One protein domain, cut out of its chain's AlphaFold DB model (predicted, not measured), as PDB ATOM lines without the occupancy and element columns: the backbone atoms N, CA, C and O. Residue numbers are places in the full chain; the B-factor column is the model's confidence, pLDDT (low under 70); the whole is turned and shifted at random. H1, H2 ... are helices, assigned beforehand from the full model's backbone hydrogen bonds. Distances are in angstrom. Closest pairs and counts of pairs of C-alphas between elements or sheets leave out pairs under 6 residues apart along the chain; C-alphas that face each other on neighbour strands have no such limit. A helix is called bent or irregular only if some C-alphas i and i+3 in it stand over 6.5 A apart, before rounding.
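Overview. This is residues 4 to 200 of the 203 residues of an uncharacterized protein of Thermoplasmatales archaeon E-plasma (UniProt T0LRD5). Three long helices, H3, H7 and H1, lie side by side with H7 between the other two, and a separate pair of long helices, H4 and H9, lies alongside this group. H2 joins the two parts near one end, where H5 and H8 pack on it, while H6 packs on the long three towards the other end. The printed part has 197 residues with nine named helices, H1 to H9 in chain order, and no named strand: the class is all helix. The whole is compact, with a radius of gyration of the C-alphas of 17.9 A, yet elongated, spanning 58 by 33 by 26 A.

Along the chain. The longest helix, H3, covers residues 44 to 75 and 45.6 A, from C-alpha 44 at (223.667, 145.933, 299.989). H7 covers residues 141 to 166, 37.5 A, and H1 residues 4 to 25, 33.0 A, from C-alpha 4 at (253.792, 161.611, 330.794). H4 is residues 83 to 105, 33.5 A, and H9 residues 179 to 199, 30.5 A, ending at C-alpha 199 at (257.362, 131.351, 313.540). The shorter helices are H2, residues 27 to 39, H5, 114 to 122, H6, 130 to 138, and H8, 169 to 175. H2 is only just irregular: C-alphas 29 and 32 are 6.6 A apart.

Arrangement. H3 and H7 touch, the C-alphas of Gly 55 and Ile 156 being closest at 4.8 A, with a shallow tilt of 26 degrees, opposite ways. H7 touches H1 at a shallow tilt of 31 degrees, the same way, closest at Ile 17 and Phe 151, C-alphas 5.0 A apart. H6 touches H3 residues 63 to 74 alone, closest at the C-alphas of Gly 66 and Ile 130, 4.6 A. H6 and H7 form a hairpin. The hub, H2, touches H3, H5, H7, H8 and H9; its C-alpha 35 is 5.3 A from that of Met 174 in H8, the closest pair. H9 touches H2 with residues 182 to 190 alone, closest at the C-alphas of Asp 28 and Ile 186, 6.1 A. H9 and H4 touch at a shallow tilt of 22 degrees, opposite ways, with the C-alphas of Gly 96 and Gly 187 closest at 4.0 A. H4 is apart from H1, H3 and H7. In H3, H4, H5, H7, H8 and H9 every O i to N i+4 pair is within hydrogen-bond range; H1 has 16 of 18, H2 7 of 9 and H6 4 of 5.

Size, cuts and confidence. The C-alphas farthest apart, those of Leu 4 and Lys 108, are 62.6 A apart. The printed part has no cut, and no link is long. The mean pLDDT of the printed part is 79.3; 40 residues are under 70, among them 74 to 82 and 105 to 119.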
ATOM      1  N   LEU A   4     253.030 162.860 330.776       59.62
ATOM      2  CA  LEU A   4     253.792 161.611 330.794       59.62
ATOM      3  C   LEU A   4     252.915 160.350 330.889       59.62
ATOM      4  O   LEU A   4     253.294 159.329 330.327       59.62
ATOM      5  N   GLU A   5     251.735 160.414 331.513       60.47
ATOM      6  CA  GLU A   5     250.782 159.288 331.568       60.47
ATOM      7  C   GLU A   5     249.884 159.219 330.319       60.47
ATOM      8  O   GLU A   5     249.355 158.163 329.979       60.47
ATOM      9  N   MET A   6     249.728 160.333 329.593       61.91
ATOM     10  CA  MET A   6     248.922 160.396 328.367       61.91
ATOM     11  C   MET A   6     249.588 159.731 327.155       61.91
ATOM     12  O   MET A   6     248.890 159.209 326.284       61.91
ATOM     13  N   ILE A   7     250.921 159.770 327.074       63.03
ATOM     14  CA  ILE A   7     251.681 159.269 325.916       63.03
ATOM     15  C   ILE A   7     251.556 157.740 325.762       63.03
ATOM     16  O   ILE A   7     251.217 157.297 324.661       63.03
ATOM     17  N   PRO A   8     251.746 156.919 326.815       77.12
ATOM     18  CA  PRO A   8     251.603 155.470 326.686       77.12
ATOM     19  C   PRO A   8     250.143 155.046 326.468       77.12
ATOM     20  O   PRO A   8     249.873 154.128 325.698       77.12
ATOM     21  N   LEU A   9     249.180 155.755 327.066       78.94
ATOM     22  CA  LEU A   9     247.753 155.476 326.881       78.94
ATOM     23  C   LEU A   9     247.303 155.697 325.430       78.94
ATOM     24  O   LEU A   9     246.634 154.844 324.842       78.94
ATOM     25  N   GLY A  10     247.658 156.847 324.849       86.31
ATOM     26  CA  GLY A  10     247.344 157.144 323.452       86.31
ATOM     27  C   GLY A  10     247.953 156.106 322.510       86.31
ATOM     28  O   GLY A  10     247.307 155.691 321.550       86.31
ATOM     29  N   PHE A  11     249.158 155.631 322.831       87.19
ATOM     30  CA  PHE A  11     249.817 154.560 322.096       87.19
ATOM     31  C   PHE A  11     249.038 153.236 322.155       87.19
ATOM     32  O   PHE A  11     248.764 152.668 321.101       87.19
ATOM     33  N   LEU A  12     248.606 152.778 323.340       85.56
ATOM     34  CA  LEU A  12     247.816 151.542 323.483       85.56
ATOM     35  C   LEU A  12     246.479 151.611 322.730       85.56
ATOM     36  O   LEU A  12     246.083 150.645 322.076       85.56
ATOM     37  N   LEU A  13     245.799 152.761 322.769       91.94
ATOM     38  CA  LEU A  13     244.562 152.974 322.016       91.94
ATOM     39  C   LEU A  13     244.799 152.903 320.502       91.94
ATOM     40  O   LEU A  13     244.057 152.221 319.795       91.94
ATOM     41  N   ILE A  14     245.829 153.590 320.000       89.88
ATOM     42  CA  ILE A  14     246.192 153.548 318.578       89.88
ATOM     43  C   ILE A  14     246.551 152.118 318.173       89.88
ATOM     44  O   ILE A  14     246.079 151.646 317.143       89.88
ATOM     45  N   LEU A  15     247.330 151.414 318.993       85.62
ATOM     46  CA  LEU A  15     247.726 150.035 318.736       85.62
ATOM     47  C   LEU A  15     246.506 149.108 318.644       85.62
ATOM     48  O   LEU A  15     246.389 148.366 317.673       85.62
ATOM     49  N   ALA A  16     245.552 149.213 319.574       88.19
ATOM     50  CA  ALA A  16     244.306 148.447 319.525       88.19
ATOM     51  C   ALA A  16     243.474 148.756 318.275       88.19
ATOM     52  O   ALA A  16     242.932 147.843 317.654       88.19
ATOM     53  N   ILE A  17     243.389 150.030 317.881       91.69
ATOM     54  CA  ILE A  17     242.689 150.444 316.658       91.69
ATOM     55  C   ILE A  17     243.358 149.838 315.425       91.69
ATOM     56  O   ILE A  17     242.653 149.308 314.566       91.69
ATOM     57  N   LEU A  18     244.687 149.910 315.327       85.19
ATOM     58  CA  LEU A  18     245.439 149.386 314.188       85.19
ATOM     59  C   LEU A  18     245.342 147.862 314.114       85.19
ATOM     60  O   LEU A  18     245.067 147.337 313.040       85.19
ATOM     61  N   ILE A  19     245.496 147.165 315.242       85.44
ATOM     62  CA  ILE A  19     245.353 145.707 315.308       85.44
ATOM     63  C   ILE A  19     243.943 145.297 314.887       85.44
ATOM     64  O   ILE A  19     243.820 144.513 313.953       85.44
ATOM     65  N   ALA A  20     242.887 145.882 315.465       87.94
ATOM     66  CA  ALA A  20     241.507 145.631 315.029       87.94
ATOM     67  C   ALA A  20     241.315 145.870 313.528       87.94
ATOM     68  O   ALA A  20     240.688 145.070 312.834       87.94
ATOM     69  N   PHE A  21     241.855 146.985 313.027       86.75
ATOM     70  CA  PHE A  21     241.707 147.362 311.633       86.75
ATOM     71  C   PHE A  21     242.346 146.319 310.721       86.75
ATOM     72  O   PHE A  21     241.663 145.759 309.868       86.75
ATOM     73  N   PHE A  22     243.638 146.036 310.905       81.38
ATOM     74  CA  PHE A  22     244.378 145.117 310.045       81.38
ATOM     75  C   PHE A  22     243.941 143.663 310.227       81.38
ATOM     76  O   PHE A  22     243.859 142.947 309.233       81.38
ATOM     77  N   HIS A  23     243.595 143.244 311.446       82.19
ATOM     78  CA  HIS A  23     243.060 141.910 311.709       82.19
ATOM     79  C   HIS A  23     241.764 141.675 310.925       82.19
ATOM     80  O   HIS A  23     241.644 140.691 310.213       82.19
ATOM     81  N   MET A  24     240.842 142.639 310.913       85.94
ATOM     82  CA  MET A  24     239.585 142.521 310.159       85.94
ATOM     83  C   MET A  24     239.733 142.639 308.633       85.94
ATOM     84  O   MET A  24     238.787 142.342 307.896       85.94
ATOM     85  N   LEU A  25     240.907 143.046 308.132       79.38
ATOM     86  CA  LEU A  25     241.237 142.909 306.709       79.38
ATOM     87  C   LEU A  25     241.594 141.468 306.342       79.38
ATOM     88  O   LEU A  25     241.568 141.127 305.151       79.38
ATOM     89  N   ALA A  26     241.927 140.632 307.330       74.25
ATOM     90  CA  ALA A  26     242.235 139.240 307.097       74.25
ATOM     91  C   ALA A  26     241.017 138.525 306.472       74.25
ATOM     92  O   ALA A  26     239.854 138.802 306.795       74.25
ATOM     93  N   PRO A  27     241.259 137.685 305.455       73.62
ATOM     94  CA  PRO A  27     240.197 137.131 304.618       73.62
ATOM     95  C   PRO A  27     239.262 136.139 305.316       73.62
ATOM     96  O   PRO A  27     238.159 135.918 304.823       73.62
ATOM     97  N   ASP A  28     239.651 135.584 306.454       74.38
ATOM     98  CA  ASP A  28     238.872 134.670 307.294       74.38
ATOM     99  C   ASP A  28     237.565 135.269 307.845       74.38
ATOM    100  O   ASP A  28     236.605 134.527 308.072       74.38
ATOM    101  N   HIS A  29     237.447 136.597 307.951       80.50
ATOM    102  CA  HIS A  29     236.196 137.241 308.385       80.50
ATOM    103  C   HIS A  29     235.271 137.640 307.229       80.50
ATOM    104  O   HIS A  29     234.046 137.513 307.319       80.50
ATOM    105  N   TRP A  30     235.825 138.138 306.119       84.50
ATOM    106  CA  TRP A  30     235.021 138.756 305.056       84.50
ATOM    107  C   TRP A  30     234.852 137.892 303.803       84.50
ATOM    108  O   TRP A  30     233.848 138.066 303.103       84.50
ATOM    109  N   ILE A  31     235.761 136.951 303.501       80.44
ATOM    110  CA  ILE A  31     235.580 136.012 302.377       80.44
ATOM    111  C   ILE A  31     234.338 135.141 302.576       80.44
ATOM    112  O   ILE A  31     233.541 135.061 301.632       80.44
ATOM    113  N   PRO A  32     234.101 134.536 303.755       78.75
ATOM    114  CA  PRO A  32     232.961 133.645 303.904       78.75
ATOM    115  C   PRO A  32     231.631 134.399 303.780       78.75
ATOM    116  O   PRO A  32     230.733 133.976 303.045       78.75
ATOM    117  N   LEU A  33     231.539 135.595 304.379       85.31
ATOM    118  CA  LEU A  33     230.390 136.486 304.205       85.31
ATOM    119  C   LEU A  33     230.205 136.899 302.741       85.31
ATOM    120  O   LEU A  33     229.079 136.911 302.239       85.31
ATOM    121  N   THR A  34     231.288 137.257 302.052       83.50
ATOM    122  CA  THR A  34     231.260 137.676 300.645       83.50
ATOM    123  C   THR A  34     230.757 136.550 299.745       83.50
ATOM    124  O   THR A  34     229.879 136.785 298.911       83.50
ATOM    125  N   SER A  35     231.257 135.332 299.954       77.19
ATOM    126  CA  SER A  35     230.840 134.138 299.223       77.19
ATOM    127  C   SER A  35     229.358 133.827 299.451       77.19
ATOM    128  O   SER A  35     228.575 133.764 298.498       77.19
ATOM    129  N   LEU A  36     228.933 133.759 300.718       79.62
ATOM    130  CA  LEU A  36     227.537 133.520 301.081       79.62
ATOM    131  C   LEU A  36     226.608 134.587 300.493       79.62
ATOM    132  O   LEU A  36     225.557 134.280 299.926       79.62
ATOM    133  N   SER A  37     227.010 135.852 300.600       85.00
ATOM    134  CA  SER A  37     226.228 136.981 300.108       85.00
ATOM    135  C   SER A  37     226.059 136.957 298.595       85.00
ATOM    136  O   SER A  37     224.998 137.341 298.099       85.00
ATOM    137  N   ALA A  38     227.089 136.527 297.865       81.75
ATOM    138  CA  ALA A  38     227.038 136.393 296.419       81.75
ATOM    139  C   ALA A  38     226.150 135.207 296.006       81.75
ATOM    140  O   ALA A  38     225.236 135.394 295.205       81.75
ATOM    141  N   LYS A  39     226.315 134.035 296.640       77.81
ATOM    142  CA  LYS A  39     225.480 132.838 296.412       77.81
ATOM    143  C   LYS A  39     223.995 133.089 296.695       77.81
ATOM    144  O   LYS A  39     223.129 132.586 295.986       77.81
ATOM    145  N   ARG A  40     223.680 133.870 297.734       81.88
ATOM    146  CA  ARG A  40     222.301 134.167 298.165       81.88
ATOM    147  C   ARG A  40     221.715 135.451 297.573       81.88
ATOM    148  O   ARG A  40     220.575 135.785 297.892       81.88
ATOM    149  N   GLY A  41     222.475 136.196 296.769       84.75
ATOM    150  CA  GLY A  41     222.013 137.452 296.171       84.75
ATOM    151  C   GLY A  41     221.618 138.521 297.199       84.75
ATOM    152  O   GLY A  41     220.624 139.221 297.015       84.75
ATOM    153  N   TYR A  42     222.351 138.647 298.309       89.44
ATOM    154  CA  TYR A  42     221.999 139.596 299.370       89.44
ATOM    155  C   TYR A  42     222.020 141.056 298.895       89.44
ATOM    156  O   TYR A  42     222.932 141.503 298.189       89.44
ATOM    157  N   SER A  43     221.032 141.832 299.360       90.75
ATOM    158  CA  SER A  43     220.993 143.283 299.166       90.75
ATOM    159  C   SER A  43     222.195 143.959 299.837       90.75
ATOM    160  O   SER A  43     222.807 143.412 300.757       90.75
ATOM    161  N   ARG A  44     222.551 145.173 299.392       89.50
ATOM    162  CA  ARG A  44     223.667 145.933 299.989       89.50
ATOM    163  C   ARG A  44     223.481 146.130 301.494       89.50
ATOM    164  O   ARG A  44     224.407 145.859 302.246       89.50
ATOM    165  N   THR A  45     222.282 146.516 301.923       92.94
ATOM    166  CA  THR A  45     221.956 146.714 303.341       92.94
ATOM    167  C   THR A  45     222.152 145.437 304.150       92.94
ATOM    168  O   THR A  45     222.763 145.480 305.211       92.94
ATOM    169  N   LYS A  46     221.706 144.284 303.630       91.94
ATOM    170  CA  LYS A  46     221.894 143.000 304.315       91.94
ATOM    171  C   LYS A  46     223.373 142.622 304.423       91.94
ATOM    172  O   LYS A  46     223.796 142.179 305.482       91.94
ATOM    173  N   LYS A  47     224.159 142.846 303.363       90.50
ATOM    174  CA  LYS A  47     225.609 142.592 303.364       90.50
ATOM    175  C   LYS A  47     226.337 143.388 304.443       90.50
ATOM    176  O   LYS A  47     227.048 142.796 305.243       90.50
ATOM    177  N   TYR A  48     226.130 144.703 304.484       92.75
ATOM    178  CA  TYR A  48     226.779 145.558 305.483       92.75
ATOM    179  C   TYR A  48     226.243 145.310 306.895       92.75
ATOM    180  O   TYR A  48     227.018 145.276 307.839       92.75
ATOM    181  N   GLY A  49     224.944 145.037 307.048       94.19
ATOM    182  CA  GLY A  49     224.377 144.641 308.338       94.19
ATOM    183  C   GLY A  49     225.022 143.367 308.887       94.19
ATOM    184  O   GLY A  49     225.425 143.334 310.044       94.19
ATOM    185  N   MET A  50     225.194 142.342 308.048       91.50
ATOM    186  CA  MET A  50     225.890 141.115 308.444       91.50
ATOM    187  C   MET A  50     227.379 141.344 308.703       91.50
ATOM    188  O   MET A  50     227.896 140.800 309.668       91.50
ATOM    189  N   ALA A  51     228.057 142.176 307.906       92.69
ATOM    190  CA  ALA A  51     229.453 142.544 308.153       92.69
ATOM    191  C   ALA A  51     229.618 143.216 309.521       92.69
ATOM    192  O   ALA A  51     230.479 142.826 310.299       92.69
ATOM    193  N   THR A  52     228.739 144.163 309.855       94.50
ATOM    194  CA  THR A  52     228.712 144.812 311.171       94.50
ATOM    195  C   THR A  52     228.442 143.824 312.299       94.50
ATOM    196  O   THR A  52     229.071 143.931 313.344       94.50
ATOM    197  N   LEU A  53     227.543 142.854 312.108       92.50
ATOM    198  CA  LEU A  53     227.298 141.814 313.112       92.50
ATOM    199  C   LEU A  53     228.509 140.896 313.300       92.50
ATOM    200  O   LEU A  53     228.806 140.543 314.434       92.50
ATOM    201  N   ILE A  54     229.212 140.540 312.223       90.62
ATOM    202  CA  ILE A  54     230.428 139.724 312.298       90.62
ATOM    203  C   ILE A  54     231.537 140.503 313.004       90.62
ATOM    204  O   ILE A  54     231.981 140.084 314.067       90.62
ATOM    205  N   GLY A  55     231.920 141.673 312.482       91.31
ATOM    206  CA  GLY A  55     232.994 142.475 313.070       91.31
ATOM    207  C   GLY A  55     232.670 142.946 314.488       91.31
ATOM    208  O   GLY A  55     233.525 142.905 315.364       91.31
ATOM    209  N   GLY A  56     231.423 143.347 314.743       93.00
ATOM    210  CA  GLY A  56     230.969 143.775 316.063       93.00
ATOM    211  C   GLY A  56     230.844 142.621 317.052       93.00
ATOM    212  O   GLY A  56     231.275 142.762 318.191       93.00
ATOM    213  N   GLY A  57     230.295 141.479 316.633       91.75
ATOM    214  CA  GLY A  57     230.183 140.279 317.464       91.75
ATOM    215  C   GLY A  57     231.555 139.737 317.851       91.75
ATOM    216  O   GLY A  57     231.840 139.609 319.040       91.75
ATOM    217  N   HIS A  58     232.426 139.538 316.860       91.12
ATOM    218  CA  HIS A  58     233.823 139.142 317.055       91.12
ATOM    219  C   HIS A  58     234.543 140.080 318.018       91.12
ATOM    220  O   HIS A  58     235.109 139.643 319.023       91.12
ATOM    221  N   ALA A  59     234.477 141.390 317.755       93.12
ATOM    222  CA  ALA A  59     235.185 142.363 318.568       93.12
ATOM    223  C   ALA A  59     234.620 142.466 319.988       93.12
ATOM    224  O   ALA A  59     235.376 142.654 320.938       93.12
ATOM    225  N   THR A  60     233.303 142.308 320.148       94.31
ATOM    226  CA  THR A  60     232.646 142.309 321.459       94.31
ATOM    227  C   THR A  60     233.081 141.114 322.288       94.31
ATOM    228  O   THR A  60     233.421 141.296 323.451       94.31
ATOM    229  N   ILE A  61     233.101 139.904 321.718       92.12
ATOM    230  CA  ILE A  61     233.510 138.706 322.459       92.12
ATOM    231  C   ILE A  61     235.003 138.797 322.806       92.12
ATOM    232  O   ILE A  61     235.360 138.637 323.972       92.12
ATOM    233  N   SER A  62     235.855 139.146 321.837       90.56
ATOM    234  CA  SER A  62     237.307 139.301 322.042       90.56
ATOM    235  C   SER A  62     237.607 140.363 323.105       90.56
ATOM    236  O   SER A  62     238.360 140.136 324.051       90.56
ATOM    237  N   GLY A  63     236.946 141.518 323.008       91.88
ATOM    238  CA  GLY A  63     237.100 142.609 323.960       91.88
ATOM    239  C   GLY A  63     236.502 142.323 325.335       91.88
ATOM    240  O   GLY A  63     237.084 142.739 326.328       91.88
ATOM    241  N   ALA A  64     235.403 141.570 325.435       92.56
ATOM    242  CA  ALA A  64     234.858 141.129 326.720       92.56
ATOM    243  C   ALA A  64     235.826 140.184 327.445       92.56
ATOM    244  O   ALA A  64     236.018 140.317 328.654       92.56
ATOM    245  N   ILE A  65     236.481 139.281 326.708       89.50
ATOM    246  CA  ILE A  65     237.560 138.451 327.249       89.50
ATOM    247  C   ILE A  65     238.730 139.348 327.673       89.50
ATOM    248  O   ILE A  65     239.185 139.250 328.806       89.50
ATOM    249  N   GLY A  66     239.159 140.297 326.839       88.31
ATOM    250  CA  GLY A  66     240.197 141.267 327.207       88.31
ATOM    251  C   GLY A  66     239.873 142.071 328.474       88.31
ATOM    252  O   GLY A  66     240.722 142.202 329.351       88.31
ATOM    253  N   LEU A  67     238.633 142.546 328.627       90.88
ATOM    254  CA  LEU A  67     238.161 143.249 329.825       90.88
ATOM    255  C   LEU A  67     238.144 142.342 331.057       90.88
ATOM    256  O   LEU A  67     238.479 142.798 332.149       90.88
ATOM    257  N   LEU A  68     237.787 141.064 330.893       89.06
ATOM    258  CA  LEU A  68     237.893 140.072 331.960       89.06
ATOM    259  C   LEU A  68     239.353 139.916 332.403       89.06
ATOM    260  O   LEU A  68     239.623 139.961 333.599       89.06
ATOM    261  N   PHE A  69     240.298 139.801 331.468       83.19
ATOM    262  CA  PHE A  69     241.727 139.724 331.786       83.19
ATOM    263  C   PHE A  69     242.261 141.004 332.425       83.19
ATOM    264  O   PHE A  69     243.026 140.918 333.376       83.19
ATOM    265  N   LEU A  70     241.818 142.181 331.983       84.44
ATOM    266  CA  LEU A  70     242.139 143.455 332.625       84.44
ATOM    267  C   LEU A  70     241.618 143.495 334.070       84.44
ATOM    268  O   LEU A  70     242.357 143.855 334.983       84.44
ATOM    269  N   PHE A  71     240.380 143.054 334.311       84.19
ATOM    270  CA  PHE A  71     239.806 142.967 335.657       84.19
ATOM    271  C   PHE A  71     240.552 141.960 336.549       84.19
ATOM    272  O   PHE A  71     240.833 142.240 337.716       84.19
ATOM    273  N   LEU A  72     240.910 140.796 336.004       79.94
ATOM    274  CA  LEU A  72     241.688 139.783 336.717       79.94
ATOM    275  C   LEU A  72     243.144 140.218 336.935       79.94
ATOM    276  O   LEU A  72     243.699 139.905 337.981       79.94
ATOM    277  N   GLY A  73     243.747 140.967 336.012       70.69
ATOM    278  CA  GLY A  73     245.072 141.579 336.153       70.69
ATOM    279  C   GLY A  73     245.107 142.601 337.287       70.69
ATOM    280  O   GLY A  73     245.999 142.559 338.127       70.69
ATOM    281  N   PHE A  74     244.060 143.426 337.406       62.75
ATOM    282  CA  PHE A  74     243.891 144.328 338.550       62.75
ATOM    283  C   PHE A  74     243.778 143.604 339.896       62.75
ATOM    284  O   PHE A  74     244.160 144.163 340.923       62.75
ATOM    285  N   THR A  75     243.213 142.393 339.911       62.72
ATOM    286  CA  THR A  75     242.772 141.756 341.160       62.72
ATOM    287  C   THR A  75     243.660 140.584 341.599       62.72
ATOM    288  O   THR A  75     243.815 140.357 342.797       62.72
ATOM    289  N   PHE A  76     244.248 139.828 340.665       59.09
ATOM    290  CA  PHE A  76     244.826 138.507 340.946       59.09
ATOM    291  C   PHE A  76     246.061 138.115 340.115       59.09
ATOM    292  O   PHE A  76     246.839 137.284 340.583       59.09
ATOM    293  N   LEU A  77     246.260 138.644 338.901       54.81
ATOM    294  CA  LEU A  77     247.230 138.081 337.950       54.81
ATOM    295  C   LEU A  77     248.437 138.997 337.686       54.81
ATOM    296  O   LEU A  77     248.306 140.061 337.097       54.81
ATOM    297  N   ARG A  78     249.635 138.496 338.017       54.38
ATOM    298  CA  ARG A  78     250.893 138.785 337.301       54.38
ATOM    299  C   ARG A  78     251.175 137.638 336.317       54.38
ATOM    300  O   ARG A  78     252.187 136.961 336.444       54.38
ATOM    301  N   ALA A  79     250.200 137.297 335.474       54.22
ATOM    302  CA  ALA A  79     250.303 136.131 334.593       54.22
ATOM    303  C   ALA A  79     251.214 136.406 333.390       54.22
ATOM    304  O   ALA A  79     251.193 137.515 332.855       54.22
ATOM    305  N   ASP A  80     251.941 135.380 332.944       61.56
ATOM    306  CA  ASP A  80     252.706 135.399 331.695       61.56
ATOM    307  C   ASP A  80     251.731 135.384 330.507       61.56
ATOM    308  O   ASP A  80     251.181 134.357 330.110       61.56
ATOM    309  N   VAL A  81     251.484 136.575 329.955       63.94
ATOM    310  CA  VAL A  81     250.614 136.826 328.789       63.94
ATOM    311  C   VAL A  81     251.060 136.011 327.564       63.94
ATOM    312  O   VAL A  81     250.247 135.705 326.689       63.94
ATOM    313  N   ASP A  82     252.324 135.592 327.548       67.31
ATOM    314  CA  ASP A  82     252.965 134.794 326.505       67.31
ATOM    315  C   ASP A  82     252.267 133.448 326.251       67.31
ATOM    316  O   ASP A  82     252.336 132.925 325.144       67.31
ATOM    317  N   GLU A  83     251.539 132.878 327.217       73.44
ATOM    318  CA  GLU A  83     250.822 131.614 326.992       73.44
ATOM    319  C   GLU A  83     249.590 131.772 326.077       73.44
ATOM    320  O   GLU A  83     249.192 130.830 325.382       73.44
ATOM    321  N   LEU A  84     249.004 132.974 326.003       70.12
ATOM    322  CA  LEU A  84     247.778 133.238 325.236       70.12
ATOM    323  C   LEU A  84     247.991 133.165 323.720       70.12
ATOM    324  O   LEU A  84     247.061 132.818 322.977       70.12
ATOM    325  N   ILE A  85     249.211 133.437 323.244       71.94
ATOM    326  CA  ILE A  85     249.526 133.294 321.821       71.94
ATOM    327  C   ILE A  85     249.440 131.827 321.392       71.94
ATOM    328  O   ILE A  85     248.879 131.523 320.340       71.94
ATOM    329  N   TYR A  86     249.877 130.895 322.243       78.88
ATOM    330  CA  TYR A  86     249.809 129.467 321.951       78.88
ATOM    331  C   TYR A  86     248.371 128.947 321.966       78.88
ATOM    332  O   TYR A  86     248.030 128.093 321.149       78.88
ATOM    333  N   ILE A  87     247.502 129.501 322.821       76.44
ATOM    334  CA  ILE A  87     246.064 129.194 322.790       76.44
ATOM    335  C   ILE A  87     245.446 129.680 321.470       76.44
ATOM    336  O   ILE A  87     244.694 128.938 320.838       76.44
ATOM    337  N   SER A  88     245.806 130.885 321.014       72.00
ATOM    338  CA  SER A  88     245.356 131.434 319.723       72.00
ATOM    339  C   SER A  88     245.802 130.560 318.550       72.00
ATOM    340  O   SER A  88     244.999 130.210 317.688       72.00
ATOM    341  N   ILE A  89     247.074 130.150 318.542       78.75
ATOM    342  CA  ILE A  89     247.644 129.263 317.521       78.75
ATOM    343  C   ILE A  89     246.927 127.908 317.526       78.75
ATOM    344  O   ILE A  89     246.509 127.434 316.471       78.75
ATOM    345  N   ALA A  90     246.749 127.290 318.698       83.69
ATOM    346  CA  ALA A  90     246.074 126.000 318.824       83.69
ATOM    347  C   ALA A  90     244.635 126.063 318.295       83.69
ATOM    348  O   ALA A  90     244.202 125.180 317.553       83.69
ATOM    349  N   LEU A  91     243.914 127.133 318.626       77.62
ATOM    350  CA  LEU A  91     242.567 127.377 318.133       77.62
ATOM    351  C   LEU A  91     242.534 127.522 316.605       77.62
ATOM    352  O   LEU A  91     241.738 126.844 315.954       77.62
ATOM    353  N   LEU A  92     243.414 128.345 316.024       78.38
ATOM    354  CA  LEU A  92     243.514 128.516 314.569       78.38
ATOM    355  C   LEU A  92     243.804 127.186 313.860       78.38
ATOM    356  O   LEU A  92     243.216 126.908 312.815       78.38
ATOM    357  N   ILE A  93     244.654 126.337 314.449       84.31
ATOM    358  CA  ILE A  93     244.932 124.993 313.928       84.31
ATOM    359  C   ILE A  93     243.673 124.125 313.962       84.31
ATOM    360  O   ILE A  93     243.312 123.536 312.943       84.31
ATOM    361  N   VAL A  94     242.986 124.052 315.105       84.81
ATOM    362  CA  VAL A  94     241.778 123.225 315.269       84.81
ATOM    363  C   VAL A  94     240.686 123.647 314.289       84.81
ATOM    364  O   VAL A  94     240.111 122.800 313.604       84.81
ATOM    365  N   VAL A  95     240.421 124.949 314.180       75.62
ATOM    366  CA  VAL A  95     239.398 125.481 313.273       75.62
ATOM    367  C   VAL A  95     239.819 125.301 311.812       75.62
ATOM    368  O   VAL A  95     239.011 124.863 310.995       75.62
ATOM    369  N   GLY A  96     241.086 125.554 311.474       80.25
ATOM    370  CA  GLY A  96     241.608 125.347 310.123       80.25
ATOM    371  C   GLY A  96     241.469 123.896 309.657       80.25
ATOM    372  O   GLY A  96     240.980 123.636 308.556       80.25
ATOM    373  N   LEU A  97     241.817 122.939 310.523       86.62
ATOM    374  CA  LEU A  97     241.628 121.512 310.259       86.62
ATOM    375  C   LEU A  97     240.149 121.138 310.131       86.62
ATOM    376  O   LEU A  97     239.808 120.361 309.242       86.62
ATOM    377  N   TYR A  98     239.271 121.701 310.968       82.38
ATOM    378  CA  TYR A  98     237.827 121.477 310.866       82.38
ATOM    379  C   TYR A  98     237.294 121.833 309.472       82.38
ATOM    380  O   TYR A  98     236.607 121.008 308.874       82.38
ATOM    381  N   PHE A  99     237.659 122.993 308.915       76.12
ATOM    382  CA  PHE A  99     237.229 123.383 307.565       76.12
ATOM    383  C   PHE A  99     237.774 122.457 306.475       76.12
ATOM    384  O   PHE A  99     237.034 122.078 305.572       76.12
ATOM    385  N   ILE A 100     239.034 122.026 306.573       83.44
ATOM    386  CA  ILE A 100     239.612 121.082 305.602       83.44
ATOM    387  C   ILE A 100     238.888 119.730 305.658       83.44
ATOM    388  O   ILE A 100     238.552 119.160 304.621       83.44
ATOM    389  N   ILE A 101     238.624 119.213 306.861       83.62
ATOM    390  CA  ILE A 101     237.917 117.940 307.053       83.62
ATOM    391  C   ILE A 101     236.462 118.058 306.575       83.62
ATOM    392  O   ILE A 101     235.965 117.155 305.900       83.62
ATOM    393  N   ASN A 102     235.792 119.171 306.881       73.94
ATOM    394  CA  ASN A 102     234.420 119.431 306.452       73.94
ATOM    395  C   ASN A 102     234.314 119.508 304.922       73.94
ATOM    396  O   ASN A 102     233.490 118.801 304.343       73.94
ATOM    397  N   GLY A 103     235.217 120.245 304.266       71.81
ATOM    398  CA  GLY A 103     235.277 120.342 302.804       71.81
ATOM    399  C   GLY A 103     235.506 118.992 302.109       71.81
ATOM    400  O   GLY A 103     235.026 118.777 300.996       71.81
ATOM    401  N   TYR A 104     236.174 118.043 302.775       77.25
ATOM    402  CA  TYR A 104     236.325 116.669 302.277       77.25
ATOM    403  C   TYR A 104     235.028 115.850 302.396       77.25
ATOM    404  O   TYR A 104     234.677 115.086 301.491       77.25
ATOM    405  N   GLY A 105     234.290 116.020 303.498       63.69
ATOM    406  CA  GLY A 105     233.014 115.341 303.756       63.69
ATOM    407  C   GLY A 105     231.827 115.890 302.954       63.69
ATOM    408  O   GLY A 105     230.877 115.157 302.679       63.69
ATOM    409  N   GLU A 106     231.891 117.151 302.519       59.00
ATOM    410  CA  GLU A 106     230.788 117.869 301.864       59.00
ATOM    411  C   GLU A 106     230.459 117.397 300.437       59.00
ATOM    412  O   GLU A 106     229.440 117.794 299.871       59.00
ATOM    413  N   SER A 107     231.244 116.474 299.867       54.28
ATOM    414  CA  SER A 107     230.971 115.900 298.539       54.28
ATOM    415  C   SER A 107     229.663 115.093 298.449       54.28
ATOM    416  O   SER A 107     229.300 114.657 297.351       54.28
ATOM    417  N   LYS A 108     228.939 114.875 299.564       50.69
ATOM    418  CA  LYS A 108     227.767 113.982 299.594       50.69
ATOM    419  C   LYS A 108     226.471 114.475 300.254       50.69
ATOM    420  O   LYS A 108     225.461 113.833 299.981       50.69
ATOM    421  N   GLU A 109     226.393 115.576 301.016       49.41
ATOM    422  CA  GLU A 109     225.091 115.961 301.613       49.41
ATOM    423  C   GLU A 109     224.902 117.449 302.017       49.41
ATOM    424  O   GLU A 109     225.653 118.009 302.800       49.41
ATOM    425  N   SER A 110     223.810 118.045 301.507       50.00
ATOM    426  CA  SER A 110     222.985 119.165 302.027       50.00
ATOM    427  C   SER A 110     223.615 120.498 302.522       50.00
ATOM    428  O   SER A 110     223.939 120.702 303.689       50.00
ATOM    429  N   ASN A 111     223.523 121.499 301.634       53.78
ATOM    430  CA  ASN A 111     223.837 122.946 301.700       53.78
ATOM    431  C   ASN A 111     223.394 123.808 302.927       53.78
ATOM    432  O   ASN A 111     223.515 125.032 302.852       53.78
ATOM    433  N   ARG A 112     222.822 123.275 304.019       50.69
ATOM    434  CA  ARG A 112     222.174 124.108 305.070       50.69
ATOM    435  C   ARG A 112     222.890 124.202 306.419       50.69
ATOM    436  O   ARG A 112     222.650 125.178 307.122       50.69
ATOM    437  N   HIS A 113     223.727 123.241 306.806       50.72
ATOM    438  CA  HIS A 113     224.449 123.319 308.089       50.72
ATOM    439  C   HIS A 113     225.763 124.103 307.995       50.72
ATOM    440  O   HIS A 113     226.109 124.821 308.928       50.72
ATOM    441  N   VAL A 114     226.420 124.076 306.838       54.47
ATOM    442  CA  VAL A 114     227.738 124.698 306.643       54.47
ATOM    443  C   VAL A 114     227.676 126.228 306.613       54.47
ATOM    444  O   VAL A 114     228.552 126.891 307.160       54.47
ATOM    445  N   GLU A 115     226.585 126.818 306.110       60.66
ATOM    446  CA  GLU A 115     226.411 128.283 306.099       60.66
ATOM    447  C   GLU A 115     226.388 128.890 307.515       60.66
ATOM    448  O   GLU A 115     226.926 129.976 307.730       60.66
ATOM    449  N   ASN A 116     225.794 128.187 308.485       62.75
ATOM    450  CA  ASN A 116     225.742 128.652 309.871       62.75
ATOM    451  C   ASN A 116     227.084 128.450 310.582       62.75
ATOM    452  O   ASN A 116     227.493 129.330 311.335       62.75
ATOM    453  N   SER A 117     227.782 127.341 310.313       63.94
ATOM    454  CA  SER A 117     229.125 127.088 310.852       63.94
ATOM    455  C   SER A 117     230.137 128.123 310.366       63.94
ATOM    456  O   SER A 117     230.931 128.623 311.157       63.94
ATOM    457  N   ILE A 118     230.054 128.512 309.091       65.62
ATOM    458  CA  ILE A 118     230.889 129.557 308.496       65.62
ATOM    459  C   ILE A 118     230.727 130.893 309.233       65.62
ATOM    460  O   ILE A 118     231.714 131.504 309.635       65.62
ATOM    461  N   ILE A 119     229.486 131.345 309.438       69.31
ATOM    462  CA  ILE A 119     229.229 132.616 310.133       69.31
ATOM    463  C   ILE A 119     229.629 132.512 311.608       69.31
ATOM    464  O   ILE A 119     230.174 133.467 312.155       69.31
ATOM    465  N   ALA A 120     229.373 131.368 312.247       70.31
ATOM    466  CA  ALA A 120     229.735 131.142 313.642       70.31
ATOM    467  C   ALA A 120     231.253 131.211 313.859       70.31
ATOM    468  O   ALA A 120     231.692 131.814 314.833       70.31
ATOM    469  N   VAL A 121     232.050 130.660 312.936       67.25
ATOM    470  CA  VAL A 121     233.513 130.758 313.003       67.25
ATOM    471  C   VAL A 121     233.984 132.194 312.808       67.25
ATOM    472  O   VAL A 121     234.846 132.641 313.551       67.25
ATOM    473  N   SER A 122     233.411 132.950 311.868       75.44
ATOM    474  CA  SER A 122     233.836 134.341 311.638       75.44
ATOM    475  C   SER A 122     233.563 135.282 312.821       75.44
ATOM    476  O   SER A 122     234.110 136.381 312.843       75.44
ATOM    477  N   VAL A 123     232.702 134.878 313.765       78.88
ATOM    478  CA  VAL A 123     232.390 135.599 315.014       78.88
ATOM    479  C   VAL A 123     233.244 135.100 316.193       78.88
ATOM    480  O   VAL A 123     233.206 135.689 317.273       78.88
ATOM    481  N   PHE A 124     233.992 134.009 316.018       79.38
ATOM    482  CA  PHE A 124     234.787 133.409 317.083       79.38
ATOM    483  C   PHE A 124     235.917 134.355 317.512       79.38
ATOM    484  O   PHE A 124     236.649 134.822 316.647       79.38
ATOM    485  N   PRO A 125     236.090 134.630 318.818       80.06
ATOM    486  CA  PRO A 125     237.021 135.655 319.270       80.06
ATOM    487  C   PRO A 125     238.479 135.319 318.955       80.06
ATOM    488  O   PRO A 125     238.900 134.165 319.052       80.06
ATOM    489  N   ASP A 126     239.258 136.361 318.682       80.25
ATOM    490  CA  ASP A 126     240.713 136.310 318.773       80.25
ATOM    491  C   ASP A 126     241.172 136.786 320.164       80.25
ATOM    492  O   ASP A 126     240.419 137.398 320.929       80.25
ATOM    493  N   PHE A 127     242.428 136.498 320.506       80.19
ATOM    494  CA  PHE A 127     243.040 136.968 321.750       80.19
ATOM    495  C   PHE A 127     244.027 138.126 321.534       80.19
ATOM    496  O   PHE A 127     244.747 138.495 322.462       80.19
ATOM    497  N   ALA A 128     244.039 138.751 320.351       78.50
ATOM    498  CA  ALA A 128     245.009 139.784 319.977       78.50
ATOM    499  C   ALA A 128     244.864 141.069 320.809       78.50
ATOM    500  O   ALA A 128     245.830 141.803 321.011       78.50
ATOM    501  N   ILE A 129     243.667 141.343 321.336       84.12
ATOM    502  CA  ILE A 129     243.431 142.495 322.216       84.12
ATOM    503  C   ILE A 129     243.924 142.267 323.656       84.12
ATOM    504  O   ILE A 129     244.122 143.235 324.393       84.12
ATOM    505  N   ILE A 130     244.127 141.015 324.089       84.69
ATOM    506  CA  ILE A 130     244.419 140.716 325.499       84.69
ATOM    507  C   ILE A 130     245.736 141.346 325.974       84.69
ATOM    508  O   ILE A 130     245.692 142.005 327.011       84.69
ATOM    509  N   PRO A 131     246.872 141.249 325.253       80.25
ATOM    510  CA  PRO A 131     248.118 141.873 325.702       80.25
ATOM    511  C   PRO A 131     247.984 143.384 325.913       80.25
ATOM    512  O   PRO A 131     248.502 143.932 326.885       80.25
ATOM    513  N   ILE A 132     247.217 144.057 325.050       85.00
ATOM    514  CA  ILE A 132     246.938 145.494 325.160       85.00
ATOM    515  C   ILE A 132     246.084 145.784 326.398       85.00
ATOM    516  O   ILE A 132     246.353 146.741 327.119       85.00
ATOM    517  N   MET A 133     245.073 144.955 326.670       86.12
ATOM    518  CA  MET A 133     244.202 145.092 327.843       86.12
ATOM    519  C   MET A 133     244.928 144.811 329.157       86.12
ATOM    520  O   MET A 133     244.700 145.515 330.137       86.12
ATOM    521  N   VAL A 134     245.830 143.830 329.179       81.31
ATOM    522  CA  VAL A 134     246.695 143.569 330.337       81.31
ATOM    523  C   VAL A 134     247.676 144.724 330.529       81.31
ATOM    524  O   VAL A 134     247.806 145.229 331.633       81.31
ATOM    525  N   SER A 135     248.280 145.243 329.458       80.38
ATOM    526  CA  SER A 135     249.140 146.436 329.543       80.38
ATOM    527  C   SER A 135     248.361 147.663 330.042       80.38
ATOM    528  O   SER A 135     248.883 148.507 330.765       80.38
ATOM    529  N   ALA A 136     247.071 147.751 329.704       83.81
ATOM    530  CA  ALA A 136     246.177 148.790 330.194       83.81
ATOM    531  C   ALA A 136     245.758 148.606 331.670       83.81
ATOM    532  O   ALA A 136     245.203 149.544 332.251       83.81
ATOM    533  N   SER A 137     246.032 147.453 332.299       80.44
ATOM    534  CA  SER A 137     245.730 147.218 333.720       80.44
ATOM    535  C   SER A 137     246.677 147.954 334.670       80.44
ATOM    536  O   SER A 137     246.480 147.915 335.876       80.44
ATOM    537  N   GLU A 138     247.708 148.635 334.169       79.31
ATOM    538  CA  GLU A 138     248.485 149.581 334.983       79.31
ATOM    539  C   GLU A 138     247.735 150.908 335.203       79.31
ATOM    540  O   GLU A 138     248.099 151.699 336.072       79.31
ATOM    541  N   TYR A 139     246.666 151.147 334.434       82.56
ATOM    542  CA  TYR A 139     245.878 152.375 334.468       82.56
ATOM    543  C   TYR A 139     244.532 152.167 335.182       82.56
ATOM    544  O   TYR A 139     244.436 151.489 336.196       82.56
ATOM    545  N   THR A 140     243.459 152.792 334.691       85.06
ATOM    546  CA  THR A 140     242.118 152.729 335.287       85.06
ATOM    547  C   THR A 140     241.131 152.033 334.351       85.06
ATOM    548  O   THR A 140     241.285 152.056 333.130       85.06
ATOM    549  N   LEU A 141     240.070 151.444 334.913       86.00
ATOM    550  CA  LEU A 141     239.023 150.752 334.150       86.00
ATOM    551  C   LEU A 141     238.411 151.590 332.999       86.00
ATOM    552  O   LEU A 141     238.232 151.035 331.912       86.00
ATOM    553  N   PRO A 142     238.132 152.904 333.155       89.88
ATOM    554  CA  PRO A 142     237.685 153.749 332.043       89.88
ATOM    555  C   PRO A 142     238.598 153.721 330.809       89.88
ATOM    556  O   PRO A 142     238.104 153.819 329.688       89.88
ATOM    557  N   TYR A 143     239.909 153.546 330.990       87.50
ATOM    558  CA  TYR A 143     240.845 153.452 329.870       87.50
ATOM    559  C   TYR A 143     240.756 152.120 329.142       87.50
ATOM    560  O   TYR A 143     240.721 152.111 327.912       87.50
ATOM    561  N   GLY A 144     240.609 151.015 329.875       89.50
ATOM    562  CA  GLY A 144     240.291 149.718 329.276       89.50
ATOM    563  C   GLY A 144     239.015 149.777 328.429       89.50
ATOM    564  O   GLY A 144     238.987 149.293 327.300       89.50
ATOM    565  N   LEU A 145     237.977 150.461 328.922       93.38
ATOM    566  CA  LEU A 145     236.735 150.666 328.169       93.38
ATOM    567  C   LEU A 145     236.939 151.523 326.913       93.38
ATOM    568  O   LEU A 145     236.372 151.210 325.869       93.38
ATOM    569  N   LEU A 146     237.758 152.577 326.982       94.44
ATOM    570  CA  LEU A 146     238.073 153.408 325.818       94.44
ATOM    571  C   LEU A 146     238.811 152.609 324.732       94.44
ATOM    572  O   LEU A 146     238.448 152.696 323.559       94.44
ATOM    573  N   ILE A 147     239.802 151.803 325.126       93.31
ATOM    574  CA  ILE A 147     240.532 150.898 324.227       93.31
ATOM    575  C   ILE A 147     239.563 149.892 323.598       93.31
ATOM    576  O   ILE A 147     239.586 149.699 322.383       93.31
ATOM    577  N   PHE A 148     238.662 149.309 324.392       94.69
ATOM    578  CA  PHE A 148     237.657 148.366 323.902       94.69
ATOM    579  C   PHE A 148     236.720 149.010 322.873       94.69
ATOM    580  O   PHE A 148     236.484 148.438 321.810       94.69
ATOM    581  N   ILE A 149     236.224 150.220 323.143       96.31
ATOM    582  CA  ILE A 149     235.369 150.962 322.209       96.31
ATOM    583  C   ILE A 149     236.124 151.267 320.910       96.31
ATOM    584  O   ILE A 149     235.572 151.077 319.825       96.31
ATOM    585  N   GLY A 150     237.385 151.701 321.001       95.62
ATOM    586  CA  GLY A 150     238.237 151.947 319.835       95.62
ATOM    587  C   GLY A 150     238.428 150.691 318.983       95.62
ATOM    588  O   GLY A 150     238.215 150.726 317.770       95.62
ATOM    589  N   PHE A 151     238.747 149.568 319.626       94.31
ATOM    590  CA  PHE A 151     238.877 148.255 318.993       94.31
ATOM    591  C   PHE A 151     237.577 147.808 318.303       94.31
ATOM    592  O   PHE A 151     237.595 147.387 317.144       94.31
ATOM    593  N   LEU A 152     236.431 147.959 318.975       96.06
ATOM    594  CA  LEU A 152     235.115 147.585 318.453       96.06
ATOM    595  C   LEU A 152     234.723 148.416 317.228       96.06
ATOM    596  O   LEU A 152     234.327 147.861 316.200       96.06
ATOM    597  N   ILE A 153     234.857 149.743 317.311       97.12
ATOM    598  CA  ILE A 153     234.542 150.642 316.196       97.12
ATOM    599  C   ILE A 153     235.468 150.350 315.015       97.12
ATOM    600  O   ILE A 153     234.992 150.210 313.887       97.12
ATOM    601  N   SER A 154     236.772 150.218 315.267       95.75
ATOM    602  CA  SER A 154     237.760 149.933 314.225       95.75
ATOM    603  C   SER A 154     237.466 148.611 313.508       95.75
ATOM    604  O   SER A 154     237.473 148.562 312.277       95.75
ATOM    605  N   SER A 155     237.090 147.571 314.259       93.75
ATOM    606  CA  SER A 155     236.740 146.263 313.700       93.75
ATOM    607  C   SER A 155     235.530 146.335 312.765       93.75
ATOM    608  O   SER A 155     235.571 145.846 311.633       93.75
ATOM    609  N   ILE A 156     234.458 147.008 313.203       95.81
ATOM    610  CA  ILE A 156     233.242 147.206 312.401       95.81
ATOM    611  C   ILE A 156     233.546 148.016 311.136       95.81
ATOM    612  O   ILE A 156     233.064 147.676 310.050       95.81
ATOM    613  N   LEU A 157     234.327 149.091 311.256       95.81
ATOM    614  CA  LEU A 157     234.685 149.930 310.116       95.81
ATOM    615  C   LEU A 157     235.547 149.167 309.110       95.81
ATOM    616  O   LEU A 157     235.271 149.240 307.914       95.81
ATOM    617  N   SER A 158     236.536 148.408 309.579       93.06
ATOM    618  CA  SER A 158     237.443 147.645 308.721       93.06
ATOM    619  C   SER A 158     236.708 146.589 307.898       93.06
ATOM    620  O   SER A 158     236.805 146.590 306.666       93.06
ATOM    621  N   ILE A 159     235.870 145.761 308.533       91.88
ATOM    622  CA  ILE A 159     235.135 144.724 307.801       91.88
ATOM    623  C   ILE A 159     234.136 145.330 306.800       91.88
ATOM    624  O   ILE A 159     233.955 144.823 305.693       91.88
ATOM    625  N   ASN A 160     233.511 146.465 307.125       93.62
ATOM    626  CA  ASN A 160     232.646 147.164 306.173       93.62
ATOM    627  C   ASN A 160     233.447 147.796 305.023       93.62
ATOM    628  O   ASN A 160     232.994 147.762 303.875       93.62
ATOM    629  N   ALA A 161     234.642 148.326 305.298       91.75
ATOM    630  CA  ALA A 161     235.534 148.885 304.289       91.75
ATOM    631  C   ALA A 161     235.997 147.806 303.301       91.75
ATOM    632  O   ALA A 161     235.872 147.990 302.088       91.75
ATOM    633  N   ILE A 162     236.444 146.644 303.788       88.12
ATOM    634  CA  ILE A 162     236.874 145.554 302.907       88.12
ATOM    635  C   ILE A 162     235.694 144.951 302.135       88.12
ATOM    636  O   ILE A 162     235.817 144.676 300.941       88.12
ATOM    637  N   MET A 163     234.508 144.857 302.749       88.25
ATOM    638  CA  MET A 163     233.277 144.472 302.048       88.25
ATOM    639  C   MET A 163     232.914 145.464 300.937       88.25
ATOM    640  O   MET A 163     232.478 145.053 299.859       88.25
ATOM    641  N   PHE A 164     233.118 146.764 301.146       88.06
ATOM    642  CA  PHE A 164     232.920 147.766 300.101       88.06
ATOM    643  C   PHE A 164     233.918 147.590 298.945       88.06
ATOM    644  O   PHE A 164     233.500 147.564 297.785       88.06
ATOM    645  N   LEU A 165     235.206 147.405 299.253       84.88
ATOM    646  CA  LEU A 165     236.281 147.280 298.263       84.88
ATOM    647  C   LEU A 165     236.198 145.979 297.447       84.88
ATOM    648  O   LEU A 165     236.342 145.998 296.224       84.88
ATOM    649  N   ASN A 166     235.923 144.850 298.103       77.38
ATOM    650  CA  ASN A 166     236.080 143.522 297.505       77.38
ATOM    651  C   ASN A 166     234.775 142.862 297.044       77.38
ATOM    652  O   ASN A 166     234.824 141.917 296.250       77.38
ATOM    653  N   SER A 167     233.598 143.348 297.456       68.44
ATOM    654  CA  SER A 167     232.336 142.630 297.189       68.44
ATOM    655  C   SER A 167     231.960 142.498 295.710       68.44
ATOM    656  O   SER A 167     231.209 141.586 295.365       68.44
ATOM    657  N   LYS A 168     232.463 143.362 294.817       67.44
ATOM    658  CA  LYS A 168     232.237 143.220 293.365       67.44
ATOM    659  C   LYS A 168     233.197 142.223 292.713       67.44
ATOM    660  O   LYS A 168     232.750 141.379 291.942       67.44
ATOM    661  N   THR A 169     234.493 142.323 293.003       70.06
ATOM    662  CA  THR A 169     235.539 141.544 292.317       70.06
ATOM    663  C   THR A 169     235.713 140.163 292.935       70.06
ATOM    664  O   THR A 169     235.659 139.154 292.232       70.06
ATOM    665  N   VAL A 170     235.881 140.107 294.257       72.81
ATOM    666  CA  VAL A 170     236.066 138.851 294.989       72.81
ATOM    667  C   VAL A 170     234.736 138.118 295.110       72.81
ATOM    668  O   VAL A 170     234.690 136.917 294.879       72.81
ATOM    669  N   GLY A 171     233.635 138.841 295.346       66.88
ATOM    670  CA  GLY A 171     232.293 138.249 295.415       66.88
ATOM    671  C   GLY A 171     231.893 137.470 294.167       66.88
ATOM    672  O   GLY A 171     231.370 136.366 294.288       66.88
ATOM    673  N   LYS A 172     232.201 137.992 292.973       68.44
ATOM    674  CA  LYS A 172     231.918 137.289 291.716       68.44
ATOM    675  C   LYS A 172     232.746 136.005 291.588       68.44
ATOM    676  O   LYS A 172     232.173 134.942 291.378       68.44
ATOM    677  N   ARG A 173     234.067 136.086 291.796       72.75
ATOM    678  CA  ARG A 173     234.960 134.915 291.724       72.75
ATOM    679  C   ARG A 173     234.598 133.843 292.752       72.75
ATOM    680  O   ARG A 173     234.559 132.672 292.410       72.75
ATOM    681  N   MET A 174     234.283 134.241 293.982       68.12
ATOM    682  CA  MET A 174     233.927 133.308 295.056       68.12
ATOM    683  C   MET A 174     232.571 132.635 294.818       68.12
ATOM    684  O   MET A 174     232.416 131.467 295.153       68.12
ATOM    685  N   SER A 175     231.607 133.319 294.186       64.88
ATOM    686  CA  SER A 175     230.311 132.708 293.845       64.88
ATOM    687  C   SER A 175     230.389 131.606 292.791       64.88
ATOM    688  O   SER A 175     229.480 130.787 292.697       64.88
ATOM    689  N   GLU A 176     231.463 131.592 292.003       69.69
ATOM    690  CA  GLU A 176     231.711 130.588 290.969       69.69
ATOM    691  C   GLU A 176     232.451 129.359 291.537       69.69
ATOM    692  O   GLU A 176     232.522 128.321 290.879       69.69
ATOM    693  N   MET A 177     232.984 129.443 292.764       67.88
ATOM    694  CA  MET A 177     233.701 128.347 293.419       67.88
ATOM    695  C   MET A 177     232.732 127.374 294.094       67.88
ATOM    696  O   MET A 177     231.719 127.761 294.680       67.88
ATOM    697  N   LYS A 178     233.065 126.082 294.042       69.38
ATOM    698  CA  LYS A 178     232.340 125.059 294.798       69.38
ATOM    699  C   LYS A 178     232.497 125.295 296.313       69.38
ATOM    700  O   LYS A 178     233.578 125.725 296.717       69.38
ATOM    701  N   PRO A 179     231.481 124.972 297.137       65.31
ATOM    702  CA  PRO A 179     231.558 125.074 298.600       65.31
ATOM    703  C   PRO A 179     232.793 124.384 299.192       65.31
ATOM    704  O   PRO A 179     233.555 125.027 299.901       65.31
ATOM    705  N   GLU A 180     233.085 123.156 298.748       70.75
ATOM    706  CA  GLU A 180     234.272 122.390 299.161       70.75
ATOM    707  C   GLU A 180     235.591 123.167 298.962       70.75
ATOM    708  O   GLU A 180     236.475 123.152 299.815       70.75
ATOM    709  N   ASN A 181     235.713 123.925 297.866       73.62
ATOM    710  CA  ASN A 181     236.909 124.716 297.573       73.62
ATOM    711  C   ASN A 181     237.014 125.963 298.455       73.62
ATOM    712  O   ASN A 181     238.123 126.402 298.750       73.62
ATOM    713  N   LEU A 182     235.881 126.549 298.846       69.12
ATOM    714  CA  LEU A 182     235.852 127.689 299.762       69.12
ATOM    715  C   LEU A 182     236.297 127.258 301.160       69.12
ATOM    716  O   LEU A 182     237.119 127.943 301.764       69.12
ATOM    717  N   ASP A 183     235.832 126.096 301.615       70.88
ATOM    718  CA  ASP A 183     236.232 125.498 302.887       70.88
ATOM    719  C   ASP A 183     237.738 125.203 302.917       70.88
ATOM    720  O   ASP A 183     238.418 125.574 303.874       70.88
ATOM    721  N   TYR A 184     238.304 124.650 301.836       76.50
ATOM    722  CA  TYR A 184     239.757 124.481 301.740       76.50
ATOM    723  C   TYR A 184     240.506 125.814 301.794       76.50
ATOM    724  O   TYR A 184     241.493 125.918 302.517       76.50
ATOM    725  N   VAL A 185     240.053 126.839 301.064       75.00
ATOM    726  CA  VAL A 185     240.699 128.162 301.079       75.00
ATOM    727  C   VAL A 185     240.704 128.754 302.489       75.00
ATOM    728  O   VAL A 185     241.750 129.220 302.934       75.00
ATOM    729  N   ILE A 186     239.574 128.702 303.200       72.06
ATOM    730  CA  ILE A 186     239.460 129.195 304.580       72.06
ATOM    731  C   ILE A 186     240.373 128.388 305.509       72.06
ATOM    732  O   ILE A 186     241.168 128.968 306.245       72.06
ATOM    733  N   GLY A 187     240.320 127.056 305.438       75.31
ATOM    734  CA  GLY A 187     241.128 126.180 306.282       75.31
ATOM    735  C   GLY A 187     242.634 126.375 306.086       75.31
ATOM    736  O   GLY A 187     243.366 126.548 307.058       75.31
ATOM    737  N   PHE A 188     243.104 126.436 304.834       81.56
ATOM    738  CA  PHE A 188     244.509 126.727 304.531       81.56
ATOM    739  C   PHE A 188     244.938 128.106 305.022       81.56
ATOM    740  O   PHE A 188     246.064 128.257 305.492       81.56
ATOM    741  N   LEU A 189     244.059 129.102 304.926       74.50
ATOM    742  CA  LEU A 189     244.363 130.442 305.393       74.50
ATOM    743  C   LEU A 189     244.559 130.485 306.910       74.50
ATOM    744  O   LEU A 189     245.552 131.037 307.373       74.50
ATOM    745  N   LEU A 190     243.666 129.846 307.669       73.06
ATOM    746  CA  LEU A 190     243.775 129.753 309.125       73.06
ATOM    747  C   LEU A 190     245.057 129.027 309.552       73.06
ATOM    748  O   LEU A 190     245.760 129.491 310.448       73.06
ATOM    749  N   LEU A 191     245.412 127.932 308.868       83.25
ATOM    750  CA  LEU A 191     246.669 127.219 309.116       83.25
ATOM    751  C   LEU A 191     247.902 128.059 308.762       83.25
ATOM    752  O   LEU A 191     248.894 128.018 309.487       83.25
ATOM    753  N   ALA A 192     247.853 128.835 307.677       78.56
ATOM    754  CA  ALA A 192     248.935 129.742 307.307       78.56
ATOM    755  C   ALA A 192     249.114 130.852 308.353       78.56
ATOM    756  O   ALA A 192     250.241 131.122 308.762       78.56
ATOM    757  N   THR A 193     248.019 131.443 308.841       71.56
ATOM    758  CA  THR A 193     248.050 132.430 309.930       71.56
ATOM    759  C   THR A 193     248.629 131.824 311.208       71.56
ATOM    760  O   THR A 193     249.525 132.412 311.809       71.56
ATOM    761  N   ALA A 194     248.196 130.616 311.588       78.56
ATOM    762  CA  ALA A 194     248.745 129.903 312.741       78.56
ATOM    763  C   ALA A 194     250.254 129.655 312.604       78.56
ATOM    764  O   ALA A 194     251.005 129.859 313.554       78.56
ATOM    765  N   LEU A 195     250.709 129.248 311.413       83.00
ATOM    766  CA  LEU A 195     252.124 129.022 311.132       83.00
ATOM    767  C   LEU A 195     252.940 130.315 311.233       83.00
ATOM    768  O   LEU A 195     254.024 130.298 311.810       83.00
ATOM    769  N   ILE A 196     252.431 131.432 310.705       77.44
ATOM    770  CA  ILE A 196     253.098 132.738 310.813       77.44
ATOM    771  C   ILE A 196     253.270 133.123 312.286       77.44
ATOM    772  O   ILE A 196     254.376 133.478 312.684       77.44
ATOM    773  N   LEU A 197     252.219 132.991 313.101       74.19
ATOM    774  CA  LEU A 197     252.278 133.282 314.538       74.19
ATOM    775  C   LEU A 197     253.226 132.339 315.293       74.19
ATOM    776  O   LEU A 197     253.903 132.764 316.219       74.19
ATOM    777  N   LEU A 198     253.323 131.072 314.882       80.94
ATOM    778  CA  LEU A 198     254.254 130.112 315.478       80.94
ATOM    779  C   LEU A 198     255.724 130.447 315.165       80.94
ATOM    780  O   LEU A 198     256.597 130.238 316.003       80.94
ATOM    781  N   VAL A 199     256.006 130.951 313.960       80.38
ATOM    782  CA  VAL A 199     257.362 131.351 313.540       80.38
ATOM    783  C   VAL A 199     257.748 132.716 314.113       80.38
ATOM    784  O   VAL A 199     258.918 132.940 314.424       80.38
ATOM    785  N   PHE A 200     256.775 133.612 314.285       73.06
ATOM    786  CA  PHE A 200     256.969 134.954 314.828       73.06
ATOM    787  C   PHE A 200     256.068 135.193 316.052       73.06
ATOM    788  O   PHE A 200     255.135 135.993 315.977       73.06
TER     789      PHE A 200